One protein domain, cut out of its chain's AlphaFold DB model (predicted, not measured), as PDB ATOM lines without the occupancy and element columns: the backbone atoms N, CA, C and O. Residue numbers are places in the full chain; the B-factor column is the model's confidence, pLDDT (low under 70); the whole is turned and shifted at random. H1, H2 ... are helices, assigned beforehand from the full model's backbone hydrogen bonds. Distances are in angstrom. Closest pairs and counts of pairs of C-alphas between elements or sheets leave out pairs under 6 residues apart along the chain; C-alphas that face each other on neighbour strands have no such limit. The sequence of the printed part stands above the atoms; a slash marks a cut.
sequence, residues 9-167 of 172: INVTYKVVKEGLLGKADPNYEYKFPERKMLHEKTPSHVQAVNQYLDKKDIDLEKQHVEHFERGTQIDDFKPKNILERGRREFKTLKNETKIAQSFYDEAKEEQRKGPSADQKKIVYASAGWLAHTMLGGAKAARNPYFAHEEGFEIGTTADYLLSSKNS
ATOM      1  N   ILE A   9     -23.910 -40.667  44.975       85.69
ATOM      2  CA  ILE A   9     -23.717 -39.238  45.266       85.69
ATOM      3  C   ILE A   9     -23.627 -38.432  43.967       85.69
ATOM      4  O   ILE A   9     -24.293 -37.409  43.831       85.69
ATOM      5  N   ASN A  10     -22.843 -38.900  42.991       87.94
ATOM      6  CA  ASN A  10     -22.692 -38.211  41.707       87.94
ATOM      7  C   ASN A  10     -24.010 -38.210  40.916       87.94
ATOM      8  O   ASN A  10     -24.403 -37.188  40.359       87.94
ATOM      9  N   VAL A  11     -24.727 -39.337  40.903       88.38
ATOM     10  CA  VAL A  11     -26.044 -39.433  40.258       88.38
ATOM     11  C   VAL A  11     -27.059 -38.536  40.959       88.38
ATOM     12  O   VAL A  11     -27.761 -37.791  40.282       88.38
ATOM     13  N   THR A  12     -27.078 -38.521  42.293       86.75
ATOM     14  CA  THR A  12     -27.939 -37.627  43.084       86.75
ATOM     15  C   THR A  12     -27.649 -36.169  42.746       86.75
ATOM     16  O   THR A  12     -28.569 -35.419  42.439       86.75
ATOM     17  N   TYR A  13     -26.373 -35.772  42.717       87.81
ATOM     18  CA  TYR A  13     -25.973 -34.422  42.328       87.81
ATOM     19  C   TYR A  13     -26.451 -34.071  40.915       87.81
ATOM     20  O   TYR A  13     -27.027 -33.004  40.724       87.81
ATOM     21  N   LYS A  14     -26.256 -34.963  39.934       89.69
ATOM     22  CA  LYS A  14     -26.708 -34.750  38.549       89.69
ATOM     23  C   LYS A  14     -28.232 -34.593  38.482       89.69
ATOM     24  O   LYS A  14     -28.700 -33.629  37.892       89.69
ATOM     25  N   VAL A  15     -28.999 -35.464  39.143       88.06
ATOM     26  CA  VAL A  15     -30.473 -35.388  39.191       88.06
ATOM     27  C   VAL A  15     -30.946 -34.081  39.831       88.06
ATOM     28  O   VAL A  15     -31.774 -33.378  39.254       88.06
ATOM     29  N   VAL A  16     -30.389 -33.710  40.987       85.50
ATOM     30  CA  VAL A  16     -30.732 -32.454  41.672       85.50
ATOM     31  C   VAL A  16     -30.353 -31.245  40.815       85.50
ATOM     32  O   VAL A  16     -31.137 -30.307  40.690       85.50
ATOM     33  N   LYS A  17     -29.178 -31.269  40.178       87.56
ATOM     34  CA  LYS A  17     -28.721 -30.205  39.280       87.56
ATOM     35  C   LYS A  17     -29.669 -30.021  38.095       87.56
ATOM     36  O   LYS A  17     -29.995 -28.881  37.781       87.56
ATOM     37  N   GLU A  18     -30.130 -31.102  37.472       87.44
ATOM     38  CA  GLU A  18     -31.107 -31.030  36.378       87.44
ATOM     39  C   GLU A  18     -32.460 -30.490  36.854       87.44
ATOM     40  O   GLU A  18     -33.063 -29.673  36.168       87.44
ATOM     41  N   GLY A  19     -32.909 -30.843  38.062       83.19
ATOM     42  CA  GLY A  19     -34.107 -30.235  38.645       83.19
ATOM     43  C   GLY A  19     -33.957 -28.730  38.906       83.19
ATOM     44  O   GLY A  19     -34.907 -27.973  38.759       83.19
ATOM     45  N   LEU A  20     -32.767 -28.257  39.276       81.25
ATOM     46  CA  LEU A  20     -32.563 -26.842  39.601       81.25
ATOM     47  C   LEU A  20     -32.252 -25.967  38.382       81.25
ATOM     48  O   LEU A  20     -32.665 -24.809  38.338       81.25
ATOM     49  N   LEU A  21     -31.482 -26.490  37.429       82.50
ATOM     50  CA  LEU A  21     -30.883 -25.719  36.333       82.50
ATOM     51  C   LEU A  21     -31.259 -26.243  34.945       82.50
ATOM     52  O   LEU A  21     -30.999 -25.566  33.948       82.50
ATOM     53  N   GLY A  22     -31.815 -27.451  34.871       79.06
ATOM     54  CA  GLY A  22     -32.165 -28.096  33.618       79.06
ATOM     55  C   GLY A  22     -33.302 -27.368  32.914       79.06
ATOM     56  O   GLY A  22     -34.197 -26.782  33.527       79.06
ATOM     57  N   LYS A  23     -33.261 -27.410  31.584       82.56
ATOM     58  CA  LYS A  23     -34.338 -26.929  30.723       82.56
ATOM     59  C   LYS A  23     -34.881 -28.123  29.960       82.56
ATOM     60  O   LYS A  23     -34.132 -28.776  29.237       82.56
ATOM     61  N   ALA A  24     -36.163 -28.403  30.152       82.88
ATOM     62  CA  ALA A  24     -36.847 -29.419  29.376       82.88
ATOM     63  C   ALA A  24     -36.995 -28.934  27.928       82.88
ATOM     64  O   ALA A  24     -37.411 -27.799  27.689       82.88
ATOM     65  N   ASP A  25     -36.633 -29.784  26.975       85.69
ATOM     66  CA  ASP A  25     -36.904 -29.562  25.561       85.69
ATOM     67  C   ASP A  25     -38.364 -29.948  25.270       85.69
ATOM     68  O   ASP A  25     -38.703 -31.126  25.391       85.69
ATOM     69  N   PRO A  26     -39.245 -29.003  24.904       80.81
ATOM     70  CA  PRO A  26     -40.659 -29.298  24.671       80.81
ATOM     71  C   PRO A  26     -40.898 -30.268  23.503       80.81
ATOM     72  O   PRO A  26     -41.983 -30.833  23.406       80.81
ATOM     73  N   ASN A  27     -39.906 -30.476  22.631       86.88
ATOM     74  CA  ASN A  27     -40.001 -31.380  21.483       86.88
ATOM     75  C   ASN A  27     -39.279 -32.717  21.715       86.88
ATOM     76  O   ASN A  27     -39.055 -33.465  20.765       86.88
ATOM     77  N   TYR A  28     -38.875 -33.019  22.952       87.69
ATOM     78  CA  TYR A  28     -38.148 -34.249  23.246       87.69
ATOM     79  C   TYR A  28     -39.013 -35.497  23.018       87.69
ATOM     80  O   TYR A  28     -40.079 -35.660  23.617       87.69
ATOM     81  N   GLU A  29     -38.510 -36.418  22.197       89.00
ATOM     82  CA  GLU A  29     -39.124 -37.725  21.981       89.00
ATOM     83  C   GLU A  29     -38.681 -38.711  23.068       89.00
ATOM     84  O   GLU A  29     -37.526 -39.137  23.128       89.00
ATOM     85  N   TYR A  30     -39.619 -39.062  23.946       86.88
ATOM     86  CA  TYR A  30     -39.388 -40.001  25.040       86.88
ATOM     87  C   TYR A  30     -39.265 -41.440  24.549       86.88
ATOM     88  O   TYR A  30     -40.101 -41.912  23.776       86.88
ATOM     89  N   LYS A  31     -38.274 -42.159  25.084       89.38
ATOM     90  CA  LYS A  31     -38.130 -43.607  24.894       89.38
ATOM     91  C   LYS A  31     -39.150 -44.389  25.720       89.38
ATOM     92  O   LYS A  31     -39.681 -45.383  25.232       89.38
ATOM     93  N   PHE A  32     -39.433 -43.939  26.947       85.38
ATOM     94  CA  PHE A  32     -40.401 -44.579  27.849       85.38
ATOM     95  C   PHE A  32     -41.765 -43.855  27.819       85.38
ATOM     96  O   PHE A  32     -41.836 -42.672  28.182       85.38
ATOM     97  N   PRO A  33     -42.865 -44.525  27.415       76.44
ATOM     98  CA  PRO A  33     -44.192 -43.911  27.283       76.44
ATOM     99  C   PRO A  33     -44.725 -43.249  28.564       76.44
ATOM    100  O   PRO A  33     -45.325 -42.173  28.514       76.44
ATOM    101  N   GLU A  34     -44.469 -43.842  29.725       76.00
ATOM    102  CA  GLU A  34     -44.913 -43.364  31.035       76.00
ATOM    103  C   GLU A  34     -44.291 -42.002  31.383       76.00
ATOM    104  O   GLU A  34     -44.938 -41.146  31.993       76.00
ATOM    105  N   ARG A  35     -43.053 -41.750  30.933       78.69
ATOM    106  CA  ARG A  35     -42.367 -40.463  31.126       78.69
ATOM    107  C   ARG A  35     -42.970 -39.351  30.272       78.69
ATOM    108  O   ARG A  35     -43.027 -38.209  30.733       78.69
ATOM    109  N   LYS A  36     -43.471 -39.679  29.075       75.25
ATOM    110  CA  LYS A  36     -44.192 -38.726  28.218       75.25
ATOM    111  C   LYS A  36     -45.453 -38.212  28.911       75.25
ATOM    112  O   LYS A  36     -45.690 -37.009  28.923       75.25
ATOM    113  N   MET A  37     -46.216 -39.097  29.558       71.19
ATOM    114  CA  MET A  37     -47.425 -38.696  30.293       71.19
ATOM    115  C   MET A  37     -47.127 -37.727  31.444       71.19
ATOM    116  O   MET A  37     -47.922 -36.829  31.723       71.19
ATOM    117  N   LEU A  38     -45.986 -37.900  32.117       72.38
ATOM    118  CA  LEU A  38     -45.557 -37.005  33.190       72.38
ATOM    119  C   LEU A  38     -45.061 -35.658  32.657       72.38
ATOM    120  O   LEU A  38     -45.231 -34.647  33.334       72.38
ATOM    121  N   HIS A  39     -44.459 -35.615  31.467       75.06
ATOM    122  CA  HIS A  39     -43.916 -34.382  30.892       75.06
ATOM    123  C   HIS A  39     -44.973 -33.275  30.784       75.06
ATOM    124  O   HIS A  39     -44.774 -32.177  31.287       75.06
ATOM    125  N   GLU A  40     -46.132 -33.576  30.207       70.25
ATOM    126  CA  GLU A  40     -47.161 -32.568  29.917       70.25
ATOM    127  C   GLU A  40     -47.875 -32.037  31.171       70.25
ATOM    128  O   GLU A  40     -48.424 -30.937  31.159       70.25
ATOM    129  N   LYS A  41     -47.866 -32.810  32.263       71.38
ATOM    130  CA  LYS A  41     -48.625 -32.508  33.486       71.38
ATOM    131  C   LYS A  41     -47.779 -31.910  34.606       71.38
ATOM    132  O   LYS A  41     -48.333 -31.375  35.557       71.38
ATOM    133  N   THR A  42     -46.456 -32.033  34.543       72.88
ATOM    134  CA  THR A  42     -45.579 -31.686  35.672       72.88
ATOM    135  C   THR A  42     -44.872 -30.343  35.472       72.88
ATOM    136  O   THR A  42     -44.724 -29.886  34.339       72.88
ATOM    137  N   PRO A  43     -44.406 -29.682  36.550       74.56
ATOM    138  CA  PRO A  43     -43.621 -28.455  36.440       74.56
ATOM    139  C   PRO A  43     -42.315 -28.638  35.651       74.56
ATOM    140  O   PRO A  43     -41.724 -29.717  35.640       74.56
ATOM    141  N   SER A  44     -41.792 -27.551  35.074       78.25
ATOM    142  CA  SER A  44     -40.607 -27.559  34.193       78.25
ATOM    143  C   SER A  44     -39.364 -28.250  34.773       78.25
ATOM    144  O   SER A  44     -38.639 -28.926  34.047       78.25
ATOM    145  N   HIS A  45     -39.119 -28.129  36.079       78.12
ATOM    146  CA  HIS A  45     -38.003 -28.813  36.736       78.12
ATOM    147  C   HIS A  45     -38.166 -30.340  36.749       78.12
ATOM    148  O   HIS A  45     -37.202 -31.072  36.536       78.12
ATOM    149  N   VAL A  46     -39.390 -30.833  36.960       80.12
ATOM    150  CA  VAL A  46     -39.706 -32.269  36.922       80.12
ATOM    151  C   VAL A  46     -39.593 -32.785  35.492       80.12
ATOM    152  O   VAL A  46     -39.031 -33.853  35.259       80.12
ATOM    153  N   GLN A  47     -40.044 -31.993  34.517       84.69
ATOM    154  CA  GLN A  47     -39.870 -32.297  33.101       84.69
ATOM    155  C   GLN A  47     -38.388 -32.453  32.724       84.69
ATOM    156  O   GLN A  47     -38.037 -33.414  32.039       84.69
ATOM    157  N   ALA A  48     -37.518 -31.554  33.199       86.19
ATOM    158  CA  ALA A  48     -36.081 -31.605  32.931       86.19
ATOM    159  C   ALA A  48     -35.442 -32.881  33.502       86.19
ATOM    160  O   ALA A  48     -34.732 -33.594  32.788       86.19
ATOM    161  N   VAL A  49     -35.771 -33.231  34.751       87.38
ATOM    162  CA  VAL A  49     -35.330 -34.493  35.370       87.38
ATOM    163  C   VAL A  49     -35.856 -35.699  34.589       87.38
ATOM    164  O   VAL A  49     -35.099 -36.631  34.321       87.38
ATOM    165  N   ASN A  50     -37.119 -35.679  34.157       87.62
ATOM    166  CA  ASN A  50     -37.703 -36.771  33.380       87.62
ATOM    167  C   ASN A  50     -36.985 -36.998  32.049       87.62
ATOM    168  O   ASN A  50     -36.728 -38.150  31.701       87.62
ATOM    169  N   GLN A  51     -36.626 -35.934  31.326       90.06
ATOM    170  CA  GLN A  51     -35.836 -36.055  30.095       90.06
ATOM    171  C   GLN A  51     -34.417 -36.538  30.369       90.06
ATOM    172  O   GLN A  51     -33.902 -37.374  29.633       90.06
ATOM    173  N   TYR A  52     -33.771 -36.030  31.423       91.19
ATOM    174  CA  TYR A  52     -32.440 -36.490  31.812       91.19
ATOM    175  C   TYR A  52     -32.428 -37.999  32.082       91.19
ATOM    176  O   TYR A  52     -31.566 -38.707  31.566       91.19
ATOM    177  N   LEU A  53     -33.394 -38.496  32.852       90.69
ATOM    178  CA  LEU A  53     -33.482 -39.911  33.197       90.69
ATOM    179  C   LEU A  53     -33.832 -40.792  31.985       90.69
ATOM    180  O   LEU A  53     -33.245 -41.862  31.834       90.69
ATOM    181  N   ASP A  54     -34.702 -40.325  31.083       90.94
ATOM    182  CA  ASP A  54     -34.998 -41.014  29.817       90.94
ATOM    183  C   ASP A  54     -33.747 -41.133  28.926       90.94
ATOM    184  O   ASP A  54     -33.398 -42.222  28.473       90.94
ATOM    185  N   LYS A  55     -32.972 -40.044  28.784       90.69
ATOM    186  CA  LYS A  55     -31.673 -40.041  28.078       90.69
ATOM    187  C   LYS A  55     -30.659 -41.002  28.696       90.69
ATOM    188  O   LYS A  55     -29.716 -41.413  28.021       90.69
ATOM    189  N   LYS A  56     -30.815 -41.326  29.980       89.50
ATOM    190  CA  LYS A  56     -29.980 -42.284  30.707       89.50
ATOM    191  C   LYS A  56     -30.513 -43.707  30.654       89.50
ATOM    192  O   LYS A  56     -29.909 -44.550  31.307       89.50
ATOM    193  N   ASP A  57     -31.564 -43.994  29.888       89.75
ATOM    194  CA  ASP A  57     -32.215 -45.307  29.822       89.75
ATOM    195  C   ASP A  57     -32.588 -45.813  31.225       89.75
ATOM    196  O   ASP A  57     -32.188 -46.906  31.637       89.75
ATOM    197  N   ILE A  58     -33.242 -44.949  32.006       88.44
ATOM    198  CA  ILE A  58     -33.797 -45.270  33.320       88.44
ATOM    199  C   ILE A  58     -35.307 -45.207  33.190       88.44
ATOM    200  O   ILE A  58     -35.845 -44.154  32.854       88.44
ATOM    201  N   ASP A  59     -35.998 -46.299  33.476       86.94
ATOM    202  CA  ASP A  59     -37.458 -46.318  33.493       86.94
ATOM    203  C   ASP A  59     -37.999 -45.838  34.853       86.94
ATOM    204  O   ASP A  59     -37.253 -45.741  35.829       86.94
ATOM    205  N   LEU A  60     -39.279 -45.478  34.914       79.81
ATOM    206  CA  LEU A  60     -39.996 -45.270  36.166       79.81
ATOM    207  C   LEU A  60     -40.903 -46.463  36.422       79.81
ATOM    208  O   LEU A  60     -41.715 -46.835  35.582       79.81
ATOM    209  N   GLU A  61     -40.850 -47.001  37.634       81.94
ATOM    210  CA  GLU A  61     -41.881 -47.936  38.052       81.94
ATOM    211  C   GLU A  61     -43.240 -47.238  38.169       81.94
ATOM    212  O   GLU A  61     -43.344 -46.065  38.543       81.94
ATOM    213  N   LYS A  62     -44.306 -47.996  37.902       78.56
ATOM    214  CA  LYS A  62     -45.690 -47.507  37.931       78.56
ATOM    215  C   LYS A  62     -46.045 -46.771  39.230       78.56
ATOM    216  O   LYS A  62     -46.718 -45.745  39.193       78.56
ATOM    217  N   GLN A  63     -45.551 -47.263  40.366       78.94
ATOM    218  CA  GLN A  63     -45.771 -46.648  41.678       78.94
ATOM    219  C   GLN A  63     -45.250 -45.204  41.768       78.94
ATOM    220  O   GLN A  63     -45.885 -44.352  42.394       78.94
ATOM    221  N   HIS A  64     -44.142 -44.890  41.088       83.19
ATOM    222  CA  HIS A  64     -43.585 -43.536  41.070       83.19
ATOM    223  C   HIS A  64     -44.491 -42.589  40.293       83.19
ATOM    224  O   HIS A  64     -44.757 -41.477  40.747       83.19
ATOM    225  N   VAL A  65     -45.023 -43.050  39.155       82.12
ATOM    226  CA  VAL A  65     -45.948 -42.282  38.309       82.12
ATOM    227  C   VAL A  65     -47.175 -41.848  39.112       82.12
ATOM    228  O   VAL A  65     -47.505 -40.664  39.132       82.12
ATOM    229  N   GLU A  66     -47.797 -42.768  39.853       84.38
ATOM    230  CA  GLU A  66     -48.976 -42.474  40.679       84.38
ATOM    231  C   GLU A  66     -48.681 -41.430  41.771       84.38
ATOM    232  O   GLU A  66     -49.501 -40.549  42.058       84.38
ATOM    233  N   HIS A  67     -47.498 -41.489  42.388       85.50
ATOM    234  CA  HIS A  67     -47.088 -40.506  43.391       85.50
ATOM    235  C   HIS A  67     -46.778 -39.128  42.791       85.50
ATOM    236  O   HIS A  67     -47.088 -38.107  43.420       85.50
ATOM    237  N   PHE A  68     -46.231 -39.070  41.574       83.69
ATOM    238  CA  PHE A  68     -46.014 -37.815  40.850       83.69
ATOM    239  C   PHE A  68     -47.326 -37.174  40.385       83.69
ATOM    240  O   PHE A  68     -47.505 -35.963  40.541       83.69
ATOM    241  N   GLU A  69     -48.281 -37.963  39.889       83.75
ATOM    242  CA  GLU A  69     -49.613 -37.460  39.533       83.75
ATOM    243  C   GLU A  69     -50.338 -36.894  40.758       83.75
ATOM    244  O   GLU A  69     -50.879 -35.786  40.717       83.75
ATOM    245  N   ARG A  70     -50.273 -37.596  41.896       84.94
ATOM    246  CA  ARG A  70     -50.791 -37.081  43.169       84.94
ATOM    247  C   ARG A  70     -50.092 -35.790  43.602       84.94
ATOM    248  O   ARG A  70     -50.757 -34.892  44.115       84.94
ATOM    249  N   GLY A  71     -48.775 -35.694  43.417       83.00
ATOM    250  CA  GLY A  71     -48.003 -34.483  43.704       83.00
ATOM    251  C   GLY A  71     -48.505 -33.287  42.896       83.00
ATOM    252  O   GLY A  71     -48.807 -32.244  43.469       83.00
ATOM    253  N   THR A  72     -48.723 -33.493  41.597       82.12
ATOM    254  CA  THR A  72     -49.280 -32.483  40.682       82.12
ATOM    255  C   THR A  72     -50.646 -31.983  41.162       82.12
ATOM    256  O   THR A  72     -50.860 -30.782  41.284       82.12
ATOM    257  N   GLN A  73     -51.545 -32.888  41.570       84.56
ATOM    258  CA  GLN A  73     -52.861 -32.512  42.111       84.56
ATOM    259  C   GLN A  73     -52.775 -31.680  43.405       84.56
ATOM    260  O   GLN A  73     -53.629 -30.828  43.660       84.56
ATOM    261  N   ILE A  74     -51.773 -31.936  44.254       83.38
ATOM    262  CA  ILE A  74     -51.532 -31.150  45.474       83.38
ATOM    263  C   ILE A  74     -50.980 -29.761  45.119       83.38
ATOM    264  O   ILE A  74     -51.309 -28.782  45.794       83.38
ATOM    265  N   ASP A  75     -50.169 -29.663  44.068       78.25
ATOM    266  CA  ASP A  75     -49.597 -28.401  43.604       78.25
ATOM    267  C   ASP A  75     -50.604 -27.509  42.875       78.25
ATOM    268  O   ASP A  75     -50.597 -26.293  43.088       78.25
ATOM    269  N   ASP A  76     -51.532 -28.103  42.128       82.62
ATOM    270  CA  ASP A  76     -52.630 -27.392  41.464       82.62
ATOM    271  C   ASP A  76     -53.677 -26.851  42.449       82.62
ATOM    272  O   ASP A  76     -54.426 -25.916  42.137       82.62
ATOM    273  N   PHE A  77     -53.743 -27.406  43.665       85.00
ATOM    274  CA  PHE A  77     -54.637 -26.911  44.704       85.00
ATOM    275  C   PHE A  77     -54.222 -25.502  45.154       85.00
ATOM    276  O   PHE A  77     -53.187 -25.309  45.792       85.00
ATOM    277  N   LYS A  78     -55.075 -24.507  44.877       87.56
ATOM    278  CA  LYS A  78     -54.884 -23.104  45.281       87.56
ATOM    279  C   LYS A  78     -55.551 -22.837  46.642       87.56
ATOM    280  O   LYS A  78     -56.770 -22.656  46.675       87.56
ATOM    281  N   PRO A  79     -54.799 -22.797  47.762       80.75
ATOM    282  CA  PRO A  79     -55.376 -22.579  49.085       80.75
ATOM    283  C   PRO A  79     -55.924 -21.153  49.222       80.75
ATOM    284  O   PRO A  79     -55.251 -20.187  48.864       80.75
ATOM    285  N   LYS A  80     -57.124 -21.017  49.792       86.81
ATOM    286  CA  LYS A  80     -57.822 -19.732  49.980       86.81
ATOM    287  C   LYS A  80     -57.560 -19.094  51.342       86.81
ATOM    288  O   LYS A  80     -57.772 -17.899  51.516       86.81
ATOM    289  N   ASN A  81     -57.120 -19.884  52.319       77.00
ATOM    290  CA  ASN A  81     -56.874 -19.444  53.691       77.00
ATOM    291  C   ASN A  81     -55.676 -20.184  54.314       77.00
ATOM    292  O   ASN A  81     -55.094 -21.092  53.713       77.00
ATOM    293  N   ILE A  82     -55.295 -19.781  55.529       72.94
ATOM    294  CA  ILE A  82     -54.120 -20.319  56.225       72.94
ATOM    295  C   ILE A  82     -54.257 -21.807  56.584       72.94
ATOM    296  O   ILE A  82     -53.283 -22.548  56.475       72.94
ATOM    297  N   LEU A  83     -55.464 -22.271  56.928       74.62
ATOM    298  CA  LEU A  83     -55.729 -23.679  57.240       74.62
ATOM    299  C   LEU A  83     -55.599 -24.560  55.994       74.62
ATOM    300  O   LEU A  83     -54.994 -25.630  56.038       74.62
ATOM    301  N   GLU A  84     -56.131 -24.106  54.861       78.75
ATOM    302  CA  GLU A  84     -55.973 -24.775  53.569       78.75
ATOM    303  C   GLU A  84     -54.514 -24.794  53.114       78.75
ATOM    304  O   GLU A  84     -54.060 -25.807  52.584       78.75
ATOM    305  N   ARG A  85     -53.761 -23.716  53.372       75.69
ATOM    306  CA  ARG A  85     -52.318 -23.673  53.113       75.69
ATOM    307  C   ARG A  85     -51.588 -24.717  53.959       75.69
ATOM    308  O   ARG A  85     -50.864 -25.526  53.394       75.69
ATOM    309  N   GLY A  86     -51.847 -24.778  55.266       74.12
ATOM    310  CA  GLY A  86     -51.255 -25.787  56.152       74.12
ATOM    311  C   GLY A  86     -51.584 -27.225  55.733       74.12
ATOM    312  O   GLY A  86     -50.697 -28.072  55.661       74.12
ATOM    313  N   ARG A  87     -52.843 -27.501  55.361       79.62
ATOM    314  CA  ARG A  87     -53.262 -28.820  54.843       79.62
ATOM    315  C   ARG A  87     -52.562 -29.191  53.539       79.62
ATOM    316  O   ARG A  87     -52.243 -30.364  53.350       79.62
ATOM    317  N   ARG A  88     -52.360 -28.226  52.636       83.44
ATOM    318  CA  ARG A  88     -51.608 -28.444  51.395       83.44
ATOM    319  C   ARG A  88     -50.164 -28.817  51.718       83.44
ATOM    320  O   ARG A  88     -49.730 -29.869  51.273       83.44
ATOM    321  N   GLU A  89     -49.481 -28.034  52.549       79.06
ATOM    322  CA  GLU A  89     -48.087 -28.297  52.940       79.06
ATOM    323  C   GLU A  89     -47.918 -29.680  53.588       79.06
ATOM    324  O   GLU A  89     -47.051 -30.450  53.180       79.06
ATOM    325  N   PHE A  90     -48.804 -30.064  54.515       81.56
ATOM    326  CA  PHE A  90     -48.775 -31.403  55.118       81.56
ATOM    327  C   PHE A  90     -48.939 -32.520  54.075       81.56
ATOM    328  O   PHE A  90     -48.225 -33.524  54.093       81.56
ATOM    329  N   LYS A  91     -49.880 -32.354  53.136       86.00
ATOM    330  CA  LYS A  91     -50.068 -33.314  52.041       86.00
ATOM    331  C   LYS A  91     -48.834 -33.384  51.144       86.00
ATOM    332  O   LYS A  91     -48.494 -34.488  50.730       86.00
ATOM    333  N   THR A  92     -48.181 -32.254  50.878       84.94
ATOM    334  CA  THR A  92     -46.933 -32.190  50.112       84.94
ATOM    335  C   THR A  92     -45.836 -32.989  50.807       84.94
ATOM    336  O   THR A  92     -45.269 -33.878  50.181       84.94
ATOM    337  N   LEU A  93     -45.588 -32.753  52.101       83.12
ATOM    338  CA  LEU A  93     -44.577 -33.489  52.873       83.12
ATOM    339  C   LEU A  93     -44.848 -34.993  52.871       83.12
ATOM    340  O   LEU A  93     -43.982 -35.783  52.502       83.12
ATOM    341  N   LYS A  94     -46.089 -35.391  53.173       86.19
ATOM    342  CA  LYS A  94     -46.493 -36.800  53.147       86.19
ATOM    343  C   LYS A  94     -46.323 -37.432  51.763       86.19
ATOM    344  O   LYS A  94     -46.050 -38.627  51.674       86.19
ATOM    345  N   ASN A  95     -46.528 -36.670  50.687       86.94
ATOM    346  CA  ASN A  95     -46.320 -37.162  49.330       86.94
ATOM    347  C   ASN A  95     -44.828 -37.339  49.016       86.94
ATOM    348  O   ASN A  95     -44.463 -38.381  48.488       86.94
ATOM    349  N   GLU A  96     -43.970 -36.390  49.401       86.38
ATOM    350  CA  GLU A  96     -42.512 -36.513  49.237       86.38
ATOM    351  C   GLU A  96     -41.951 -37.720  49.990       86.38
ATOM    352  O   GLU A  96     -41.170 -38.482  49.427       86.38
ATOM    353  N   THR A  97     -42.402 -37.962  51.225       86.62
ATOM    354  CA  THR A  97     -42.011 -39.161  51.982       86.62
ATOM    355  C   THR A  97     -42.418 -40.443  51.257       86.62
ATOM    356  O   THR A  97     -41.645 -41.395  51.227       86.62
ATOM    357  N   LYS A  98     -43.607 -40.478  50.642       88.50
ATOM    358  CA  LYS A  98     -44.064 -41.642  49.868       88.50
ATOM    359  C   LYS A  98     -43.239 -41.868  48.605       88.50
ATOM    360  O   LYS A  98     -42.883 -43.008  48.342       88.50
ATOM    361  N   ILE A  99     -42.904 -40.804  47.873       87.25
ATOM    362  CA  ILE A  99     -42.022 -40.895  46.701       87.25
ATOM    363  C   ILE A  99     -40.630 -41.379  47.125       87.25
ATOM    364  O   ILE A  99     -40.068 -42.283  46.517       87.25
ATOM    365  N   ALA A 100     -40.067 -40.812  48.194       89.19
ATOM    366  CA  ALA A 100     -38.773 -41.251  48.703       89.19
ATOM    367  C   ALA A 100     -38.812 -42.741  49.089       89.19
ATOM    368  O   ALA A 100     -37.912 -43.498  48.726       89.19
ATOM    369  N   GLN A 101     -39.867 -43.166  49.788       89.62
ATOM    370  CA  GLN A 101     -40.033 -44.549  50.217       89.62
ATOM    371  C   GLN A 101     -40.170 -45.516  49.035       89.62
ATOM    372  O   GLN A 101     -39.514 -46.553  49.052       89.62
ATOM    373  N   SER A 102     -40.931 -45.177  47.988       90.50
ATOM    374  CA  SER A 102     -41.067 -46.053  46.816       90.50
ATOM    375  C   SER A 102     -39.721 -46.294  46.128       90.50
ATOM    376  O   SER A 102     -39.403 -47.424  45.770       90.50
ATOM    377  N   PHE A 103     -38.879 -45.262  46.004       91.50
ATOM    378  CA  PHE A 103     -37.516 -45.408  45.481       91.50
ATOM    379  C   PHE A 103     -36.598 -46.225  46.402       91.50
ATOM    380  O   PHE A 103     -35.739 -46.977  45.935       91.50
ATOM    381  N   TYR A 104     -36.754 -46.094  47.719       92.00
ATOM    382  CA  TYR A 104     -36.008 -46.912  48.672       92.00
ATOM    383  C   TYR A 104     -36.374 -48.396  48.557       92.00
ATOM    384  O   TYR A 104     -35.485 -49.252  48.566       92.00
ATOM    385  N   ASP A 105     -37.667 -48.690  48.437       92.31
ATOM    386  CA  ASP A 105     -38.173 -50.051  48.298       92.31
ATOM    387  C   ASP A 105     -37.715 -50.667  46.972       92.31
ATOM    388  O   ASP A 105     -37.162 -51.766  46.992       92.31
ATOM    389  N   GLU A 106     -37.774 -49.921  45.862       91.62
ATOM    390  CA  GLU A 106     -37.209 -50.331  44.568       91.62
ATOM    391  C   GLU A 106     -35.718 -50.698  44.684       91.62
ATOM    392  O   GLU A 106     -35.290 -51.771  44.247       91.62
ATOM    393  N   ALA A 107     -34.907 -49.840  45.318       91.38
ATOM    394  CA  ALA A 107     -33.482 -50.105  45.500       91.38
ATOM    395  C   ALA A 107     -33.238 -51.366  46.344       91.38
ATOM    396  O   ALA A 107     -32.335 -52.152  46.044       91.38
ATOM    397  N   LYS A 108     -34.032 -51.574  47.402       93.06
ATOM    398  CA  LYS A 108     -33.943 -52.763  48.259       93.06
ATOM    399  C   LYS A 108     -34.361 -54.035  47.534       93.06
ATOM    400  O   LYS A 108     -33.713 -55.066  47.708       93.06
ATOM    401  N   GLU A 109     -35.444 -53.987  46.772       93.38
ATOM    402  CA  GLU A 109     -35.933 -55.123  45.996       93.38
ATOM    403  C   GLU A 109     -34.925 -55.537  44.931       93.38
ATOM    404  O   GLU A 109     -34.629 -56.725  44.801       93.38
ATOM    405  N   GLU A 110     -34.311 -54.571  44.249       92.19
ATOM    406  CA  GLU A 110     -33.258 -54.855  43.281       92.19
ATOM    407  C   GLU A 110     -32.011 -55.443  43.962       92.19
ATOM    408  O   GLU A 110     -31.486 -56.457  43.511       92.19
ATOM    409  N   GLN A 111     -31.585 -54.899  45.110       90.31
ATOM    410  CA  GLN A 111     -30.464 -55.446  45.894       90.31
ATOM    411  C   GLN A 111     -30.691 -56.895  46.346       90.31
ATOM    412  O   GLN A 111     -29.746 -57.686  46.377       90.31
ATOM    413  N   ARG A 112     -31.933 -57.273  46.680       93.62
ATOM    414  CA  ARG A 112     -32.278 -58.646  47.100       93.62
ATOM    415  C   ARG A 112     -32.058 -59.689  46.004       93.62
ATOM    416  O   ARG A 112     -31.926 -60.864  46.330       93.62
ATOM    417  N   LYS A 113     -31.958 -59.282  44.734       91.94
ATOM    418  CA  LYS A 113     -31.625 -60.178  43.612       91.94
ATOM    419  C   LYS A 113     -30.155 -60.619  43.610       91.94
ATOM    420  O   LYS A 113     -29.785 -61.505  42.841       91.94
ATOM    421  N   GLY A 114     -29.314 -60.031  44.467       90.31
ATOM    422  CA  GLY A 114     -27.928 -60.448  44.656       90.31
ATOM    423  C   GLY A 114     -27.105 -60.311  43.366       90.31
ATOM    424  O   GLY A 114     -27.074 -59.225  42.793       90.31
ATOM    425  N   PRO A 115     -26.435 -61.374  42.880       91.00
ATOM    426  CA  PRO A 115     -25.610 -61.306  41.667       91.00
ATOM    427  C   PRO A 115     -26.361 -60.895  40.393       91.00
ATOM    428  O   PRO A 115     -25.735 -60.396  39.462       91.00
ATOM    429  N   SER A 116     -27.681 -61.097  40.349       91.38
ATOM    430  CA  SER A 116     -28.531 -60.744  39.204       91.38
ATOM    431  C   SER A 116     -29.109 -59.330  39.291       91.38
ATOM    432  O   SER A 116     -29.949 -58.966  38.473       91.38
ATOM    433  N   ALA A 117     -28.725 -58.556  40.308       90.00
ATOM    434  CA  ALA A 117     -29.230 -57.211  40.507       90.00
ATOM    435  C   ALA A 117     -28.724 -56.248  39.425       90.00
ATOM    436  O   ALA A 117     -27.527 -56.202  39.122       90.00
ATOM    437  N   ASP A 118     -29.622 -55.411  38.906       90.75
ATOM    438  CA  ASP A 118     -29.232 -54.284  38.071       90.75
ATOM    439  C   ASP A 118     -28.641 -53.166  38.944       90.75
ATOM    440  O   ASP A 118     -29.334 -52.398  39.620       90.75
ATOM    441  N   GLN A 119     -27.314 -53.054  38.900       90.12
ATOM    442  CA  GLN A 119     -26.582 -52.047  39.655       90.12
ATOM    443  C   GLN A 119     -26.985 -50.615  39.282       90.12
ATOM    444  O   GLN A 119     -26.968 -49.730  40.142       90.12
ATOM    445  N   LYS A 120     -27.355 -50.372  38.023       90.06
ATOM    446  CA  LYS A 120     -27.782 -49.057  37.549       90.06
ATOM    447  C   LYS A 120     -29.110 -48.689  38.200       90.06
ATOM    448  O   LYS A 120     -29.224 -47.603  38.770       90.06
ATOM    449  N   LYS A 121     -30.069 -49.616  38.214       89.75
ATOM    450  CA  LYS A 121     -31.363 -49.423  38.878       89.75
ATOM    451  C   LYS A 121     -31.194 -49.145  40.373       89.75
ATOM    452  O   LYS A 121     -31.740 -48.164  40.868       89.75
ATOM    453  N   ILE A 122     -30.326 -49.890  41.066       90.00
ATOM    454  CA  ILE A 122     -29.996 -49.621  42.480       90.00
ATOM    455  C   ILE A 122     -29.482 -48.191  42.676       90.00
ATOM    456  O   ILE A 122     -29.901 -47.502  43.609       90.00
ATOM    457  N   VAL A 123     -28.551 -47.743  41.829       91.38
ATOM    458  CA  VAL A 123     -27.924 -46.422  41.955       91.38
ATOM    459  C   VAL A 123     -28.940 -45.302  41.744       91.38
ATOM    460  O   VAL A 123     -28.977 -44.366  42.543       91.38
ATOM    461  N   TYR A 124     -29.770 -45.394  40.705       91.38
ATOM    462  CA  TYR A 124     -30.765 -44.365  40.396       91.38
ATOM    463  C   TYR A 124     -31.934 -44.362  41.381       91.38
ATOM    464  O   TYR A 124     -32.348 -43.283  41.798       91.38
ATOM    465  N   ALA A 125     -32.397 -45.529  41.830       90.44
ATOM    466  CA  ALA A 125     -33.403 -45.623  42.882       90.44
ATOM    467  C   ALA A 125     -32.872 -45.039  44.205       90.44
ATOM    468  O   ALA A 125     -33.507 -44.189  44.826       90.44
ATOM    469  N   SER A 126     -31.631 -45.362  44.586       91.12
ATOM    470  CA  SER A 126     -30.987 -44.753  45.764       91.12
ATOM    471  C   SER A 126     -30.850 -43.230  45.632       91.12
ATOM    472  O   SER A 126     -31.032 -42.506  46.612       91.12
ATOM    473  N   ALA A 127     -30.546 -42.732  44.430       89.88
ATOM    474  CA  ALA A 127     -30.480 -41.300  44.159       89.88
ATOM    475  C   ALA A 127     -31.860 -40.625  44.238       89.88
ATOM    476  O   ALA A 127     -31.962 -39.528  44.787       89.88
ATOM    477  N   GLY A 128     -32.918 -41.281  43.751       89.31
ATOM    478  CA  GLY A 128     -34.303 -40.826  43.887       89.31
ATOM    479  C   GLY A 128     -34.720 -40.698  45.351       89.31
ATOM    480  O   GLY A 128     -35.206 -39.644  45.765       89.31
ATOM    481  N   TRP A 129     -34.427 -41.716  46.166       92.62
ATOM    482  CA  TRP A 129     -34.674 -41.679  47.611       92.62
ATOM    483  C   TRP A 129     -33.973 -40.492  48.287       92.62
ATOM    484  O   TRP A 129     -34.617 -39.727  49.010       92.62
ATOM    485  N   LEU A 130     -32.675 -40.290  48.023       89.00
ATOM    486  CA  LEU A 130     -31.919 -39.171  48.596       89.00
ATOM    487  C   LEU A 130     -32.464 -37.815  48.142       89.00
ATOM    488  O   LEU A 130     -32.659 -36.929  48.974       89.00
ATOM    489  N   ALA A 131     -32.735 -37.647  46.846       88.38
ATOM    490  CA  ALA A 131     -33.248 -36.396  46.295       88.38
ATOM    491  C   ALA A 131     -34.594 -36.008  46.925       88.38
ATOM    492  O   ALA A 131     -34.750 -34.877  47.392       88.38
ATOM    493  N   HIS A 132     -35.536 -36.949  47.009       87.81
ATOM    494  CA  HIS A 132     -36.854 -36.695  47.594       87.81
ATOM    495  C   HIS A 132     -36.812 -36.536  49.117       87.81
ATOM    496  O   HIS A 132     -37.550 -35.718  49.663       87.81
ATOM    497  N   THR A 133     -35.894 -37.217  49.810       86.56
ATOM    498  CA  THR A 133     -35.669 -36.994  51.249       86.56
ATOM    499  C   THR A 133     -35.142 -35.582  51.515       86.56
ATOM    500  O   THR A 133     -35.681 -34.873  52.366       86.56
ATOM    501  N   MET A 134     -34.138 -35.129  50.754       84.50
ATOM    502  CA  MET A 134     -33.603 -33.766  50.872       84.50
ATOM    503  C   MET A 134     -34.661 -32.710  50.541       84.50
ATOM    504  O   MET A 134     -34.773 -31.706  51.245       84.50
ATOM    505  N   LEU A 135     -35.460 -32.933  49.495       81.75
ATOM    506  CA  LEU A 135     -36.532 -32.017  49.110       81.75
ATOM    507  C   LEU A 135     -37.636 -31.956  50.172       81.75
ATOM    508  O   LEU A 135     -38.085 -30.863  50.516       81.75
ATOM    509  N   GLY A 136     -38.046 -33.104  50.715       82.19
ATOM    510  CA  GLY A 136     -38.984 -33.185  51.833       82.19
ATOM    511  C   GLY A 136     -38.476 -32.422  53.057       82.19
ATOM    512  O   GLY A 136     -39.197 -31.580  53.591       82.19
ATOM    513  N   GLY A 137     -37.210 -32.623  53.436       80.06
ATOM    514  CA  GLY A 137     -36.567 -31.893  54.533       80.06
ATOM    515  C   GLY A 137     -36.511 -30.381  54.294       80.06
ATOM    516  O   GLY A 137     -36.884 -29.598  55.166       80.06
ATOM    517  N   ALA A 138     -36.136 -29.949  53.087       80.69
ATOM    518  CA  ALA A 138     -36.123 -28.533  52.722       80.69
ATOM    519  C   ALA A 138     -37.529 -27.906  52.756       80.69
ATOM    520  O   ALA A 138     -37.691 -26.767  53.195       80.69
ATOM    521  N   LYS A 139     -38.563 -28.638  52.320       77.56
ATOM    522  CA  LYS A 139     -39.964 -28.195  52.405       77.56
ATOM    523  C   LYS A 139     -40.436 -28.103  53.861       77.56
ATOM    524  O   LYS A 139     -41.078 -27.116  54.211       77.56
ATOM    525  N   ALA A 140     -40.066 -29.062  54.710       74.25
ATOM    526  CA  ALA A 140     -40.409 -29.054  56.133       74.25
ATOM    527  C   ALA A 140     -39.775 -27.853  56.853       74.25
ATOM    528  O   ALA A 140     -40.465 -27.118  57.553       74.25
ATOM    529  N   ALA A 141     -38.490 -27.583  56.594       72.12
ATOM    530  CA  ALA A 141     -37.763 -26.454  57.176       72.12
ATOM    531  C   ALA A 141     -38.330 -25.081  56.769       72.12
ATOM    532  O   ALA A 141     -38.237 -24.115  57.523       72.12
ATOM    533  N   ARG A 142     -38.944 -24.975  55.582       67.12
ATOM    534  CA  ARG A 142     -39.590 -23.739  55.105       67.12
ATOM    535  C   ARG A 142     -40.922 -23.438  55.787       67.12
ATOM    536  O   ARG A 142     -41.436 -22.333  55.609       67.12
ATOM    537  N   ASN A 143     -41.498 -24.384  56.527       60.91
ATOM    538  CA  ASN A 143     -42.760 -24.182  57.218       60.91
ATOM    539  C   ASN A 143     -42.509 -23.945  58.722       60.91
ATOM    540  O   ASN A 143     -42.242 -24.901  59.448       60.91
ATOM    541  N   PRO A 144     -42.622 -22.698  59.221       50.84
ATOM    542  CA  PRO A 144     -42.307 -22.366  60.614       50.84
ATOM    543  C   PRO A 144     -43.213 -23.067  61.639       50.84
ATOM    544  O   PRO A 144     -42.812 -23.223  62.786       50.84
ATOM    545  N   TYR A 145     -44.397 -23.545  61.234       50.84
ATOM    546  CA  TYR A 145     -45.275 -24.348  62.094       50.84
ATOM    547  C   TYR A 145     -44.858 -25.829  62.180       50.84
ATOM    548  O   TYR A 145     -45.229 -26.494  63.136       50.84
ATOM    549  N   PHE A 146     -44.075 -26.339  61.221       48.88
ATOM    550  CA  PHE A 146     -43.507 -27.701  61.226       48.88
ATOM    551  C   PHE A 146     -42.054 -27.737  61.718       48.88
ATOM    552  O   PHE A 146     -41.592 -28.749  62.243       48.88
ATOM    553  N   ALA A 147     -41.333 -26.621  61.593       46.62
ATOM    554  CA  ALA A 147     -39.973 -26.466  62.099       46.62
ATOM    555  C   ALA A 147     -39.880 -26.573  63.635       46.62
ATOM    556  O   ALA A 147     -38.787 -26.791  64.150       46.62
ATOM    557  N   HIS A 148     -41.002 -26.444  64.355       43.25
ATOM    558  CA  HIS A 148     -41.027 -26.461  65.819       43.25
ATOM    559  C   HIS A 148     -41.167 -27.849  66.469       43.25
ATOM    560  O   HIS A 148     -40.782 -27.969  67.627       43.25
ATOM    561  N   GLU A 149     -41.634 -28.885  65.758       39.72
ATOM    562  CA  GLU A 149     -41.723 -30.253  66.317       39.72
ATOM    563  C   GLU A 149     -41.171 -31.348  65.382       39.72
ATOM    564  O   GLU A 149     -40.484 -32.246  65.854       39.72
ATOM    565  N   GLU A 150     -41.348 -31.259  64.055       44.03
ATOM    566  CA  GLU A 150     -41.026 -32.379  63.142       44.03
ATOM    567  C   GLU A 150     -39.699 -32.217  62.376       44.03
ATOM    568  O   GLU A 150     -39.080 -33.202  61.971       44.03
ATOM    569  N   GLY A 151     -39.208 -30.985  62.179       44.28
ATOM    570  CA  GLY A 151     -37.947 -30.746  61.457       44.28
ATOM    571  C   GLY A 151     -36.727 -31.401  62.123       44.28
ATOM    572  O   GLY A 151     -35.831 -31.897  61.436       44.28
ATOM    573  N   PHE A 152     -36.725 -31.463  63.459       42.34
ATOM    574  CA  PHE A 152     -35.706 -32.163  64.245       42.34
ATOM    575  C   PHE A 152     -35.871 -33.689  64.172       42.34
ATOM    576  O   PHE A 152     -34.884 -34.421  64.161       42.34
ATOM    577  N   GLU A 153     -37.104 -34.181  64.051       45.66
ATOM    578  CA  GLU A 153     -37.430 -35.609  63.989       45.66
ATOM    579  C   GLU A 153     -37.083 -36.230  62.625       45.66
ATOM    580  O   GLU A 153     -36.556 -37.337  62.552       45.66
ATOM    581  N   ILE A 154     -37.269 -35.490  61.526       49.84
ATOM    582  CA  ILE A 154     -36.849 -35.922  60.181       49.84
ATOM    583  C   ILE A 154     -35.317 -35.959  60.079       49.84
ATOM    584  O   ILE A 154     -34.760 -36.916  59.533       49.84
ATOM    585  N   GLY A 155     -34.628 -34.959  60.644       47.59
ATOM    586  CA  GLY A 155     -33.164 -34.934  60.727       47.59
ATOM    587  C   GLY A 155     -32.606 -36.079  61.576       47.59
ATOM    588  O   GLY A 155     -31.725 -36.807  61.128       47.59
ATOM    589  N   THR A 156     -33.181 -36.314  62.759       49.00
ATOM    590  CA  THR A 156     -32.756 -37.409  63.650       49.00
ATOM    591  C   THR A 156     -33.138 -38.791  63.123       49.00
ATOM    592  O   THR A 156     -32.380 -39.732  63.330       49.00
ATOM    593  N   THR A 157     -34.238 -38.942  62.377       51.03
ATOM    594  CA  THR A 157     -34.586 -40.210  61.708       51.03
ATOM    595  C   THR A 157     -33.610 -40.522  60.574       51.03
ATOM    596  O   THR A 157     -33.158 -41.662  60.443       51.03
ATOM    597  N   ALA A 158     -33.232 -39.519  59.776       49.66
ATOM    598  CA  ALA A 158     -32.201 -39.676  58.754       49.66
ATOM    599  C   ALA A 158     -30.839 -40.024  59.385       49.66
ATOM    600  O   ALA A 158     -30.207 -40.992  58.957       49.66
ATOM    601  N   ASP A 159     -30.433 -39.329  60.452       48.94
ATOM    602  CA  ASP A 159     -29.195 -39.625  61.184       48.94
ATOM    603  C   ASP A 159     -29.231 -40.997  61.874       48.94
ATOM    604  O   ASP A 159     -28.232 -41.715  61.864       48.94
ATOM    605  N   TYR A 160     -30.373 -41.433  62.411       47.16
ATOM    606  CA  TYR A 160     -30.541 -42.758  63.017       47.16
ATOM    607  C   TYR A 160     -30.425 -43.885  61.978       47.16
ATOM    608  O   TYR A 160     -29.751 -44.895  62.208       47.16
ATOM    609  N   LEU A 161     -31.020 -43.709  60.795       49.75
ATOM    610  CA  LEU A 161     -30.923 -44.668  59.689       49.75
ATOM    611  C   LEU A 161     -29.522 -44.706  59.053       49.75
ATOM    612  O   LEU A 161     -29.108 -45.748  58.539       49.75
ATOM    613  N   LEU A 162     -28.777 -43.600  59.102       51.78
ATOM    614  CA  LEU A 162     -27.387 -43.524  58.643       51.78
ATOM    615  C   LEU A 162     -26.389 -44.055  59.693       51.78
ATOM    616  O   LEU A 162     -25.439 -44.750  59.337       51.78
ATOM    617  N   SER A 163     -26.629 -43.806  60.983       46.94
ATOM    618  CA  SER A 163     -25.803 -44.269  62.110       46.94
ATOM    619  C   SER A 163     -25.942 -45.776  62.362       46.94
ATOM    620  O   SER A 163     -24.945 -46.485  62.516       46.94
ATOM    621  N   SER A 164     -27.162 -46.319  62.286       47.41
ATOM    622  CA  SER A 164     -27.419 -47.764  62.442       47.41
ATOM    623  C   SER A 164     -26.782 -48.635  61.347       47.41
ATOM    624  O   SER A 164     -26.530 -49.822  61.570       47.41
ATOM    625  N   LYS A 165     -26.439 -48.053  60.189       48.81
ATOM    626  CA  LYS A 165     -25.649 -48.717  59.137       48.81
ATOM    627  C   LYS A 165     -24.140 -48.727  59.401       48.81
ATOM    628  O   LYS A 165     -23.458 -49.592  58.861       48.81
ATOM    629  N   ASN A 166     -23.620 -47.820  60.228       46.06
ATOM    630  CA  ASN A 166     -22.192 -47.775  60.562       46.06
ATOM    631  C   ASN A 166     -21.847 -48.611  61.804       46.06
ATOM    632  O   ASN A 166     -20.739 -49.129  61.898       46.06
ATOM    633  N   SER A 167     -22.799 -48.825  62.716       41.56
ATOM    634  CA  SER A 167     -22.571 -49.605  63.944       41.56
ATOM    635  C   SER A 167     -22.577 -51.128  63.756       41.56
ATOM    636  O   SER A 167     -22.262 -51.856  64.691       41.56
TER     637      SER A 167
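What this domain is: This is residues 9 to 167 of the 172 residues of an uncharacterized protein of Fluoribacter gormanii (UniProt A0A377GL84). Six helices, H1 to H6, stand in a ring, each touching the next in the order H1, H3, H2, H4, H5, H6 and back to H1; H5 and H6 make a long hairpin on one side of it. H7 folds back from the last part of H6 and splays away from it as a V, and residues 159 to 167 stick out free. The printed part has 159 residues with seven named helices, H1 to H7 along the chain, and no named strand; the class is all helix. It is compact, with a radius of gyration of the C-alphas of 16.5 A, and only just flat, spanning 48 by 46 by 25 A.

How they stand to each other: H1, residues 9 to 21, touches H3, residues 44 to 55, at a steep tilt of 44 degrees, opposite ways; their closest C-alphas, of Gly 19 and His 45, are 4.6 A apart. H2, residues 33 to 41, forms a hairpin with H3 at a shallow tilt of 15 degrees, the C-alphas of His 39 and Gln 47 coming closest at 5.1 A. H2 also touches H4, residues 62 to 76, the same way at a shallow tilt of 6 degrees; the closest C-alphas, of Lys 41 and Thr 72, are 7.2 A apart. H4 forms a hairpin with H5, residues 82 to 112, at a shallow tilt of 14 degrees, closest at the C-alphas of His 67 and Ile 99, 6.1 A. H5 and H6, residues 119 to 141, form a hairpin at a shallow tilt of 20 degrees, with 39 pairs of C-alphas within 8 A; the closest are those of Ala 100 and Trp 129, 4.3 A. H6 is the hub, touching H1, H5 and H7, residues 151 to 166. With residues 123 to 131 alone it touches H1 at a steep tilt of 54 degrees, the closest C-alphas being those of Thr 12 and Ala 127, 4.6 A. Residues 137 to 141 of H6 alone touch residues 151 to 155 of H7, in a hairpin at a shallow tilt of 30 degrees; the closest C-alphas, of Ala 141 and Gly 151, are 6.1 A apart. H5 and H7 are apart. In H1, H3, H4, H5 and H6 every O i to N i+4 pair is within hydrogen-bond range; in H2 it is 3 of 5 and in H7 10 of 12.

Where its parts are: H1 begins at C-alpha 9, (-23.717, -39.238, 45.266), and is 17.7 A long; H2 is 13.7 A, H3 16.5 A and H4 21.6 A. H5 runs 45.0 A from C-alpha 82, (-54.120, -20.319, 56.225), to C-alpha 112. H6 is 33.0 A long, and H7, 23.2 A, ends at C-alpha 166, (-22.192, -47.775, 60.562).

The domain as a whole: The two C-alphas farthest apart, of Asn 81 and Pro 115, are 53.6 A apart. The printed part has no cut; the link from H1 to H2, 11 residues, is long. The mean pLDDT of the printed part is 78.8, and residues 142 to 167 are under 70.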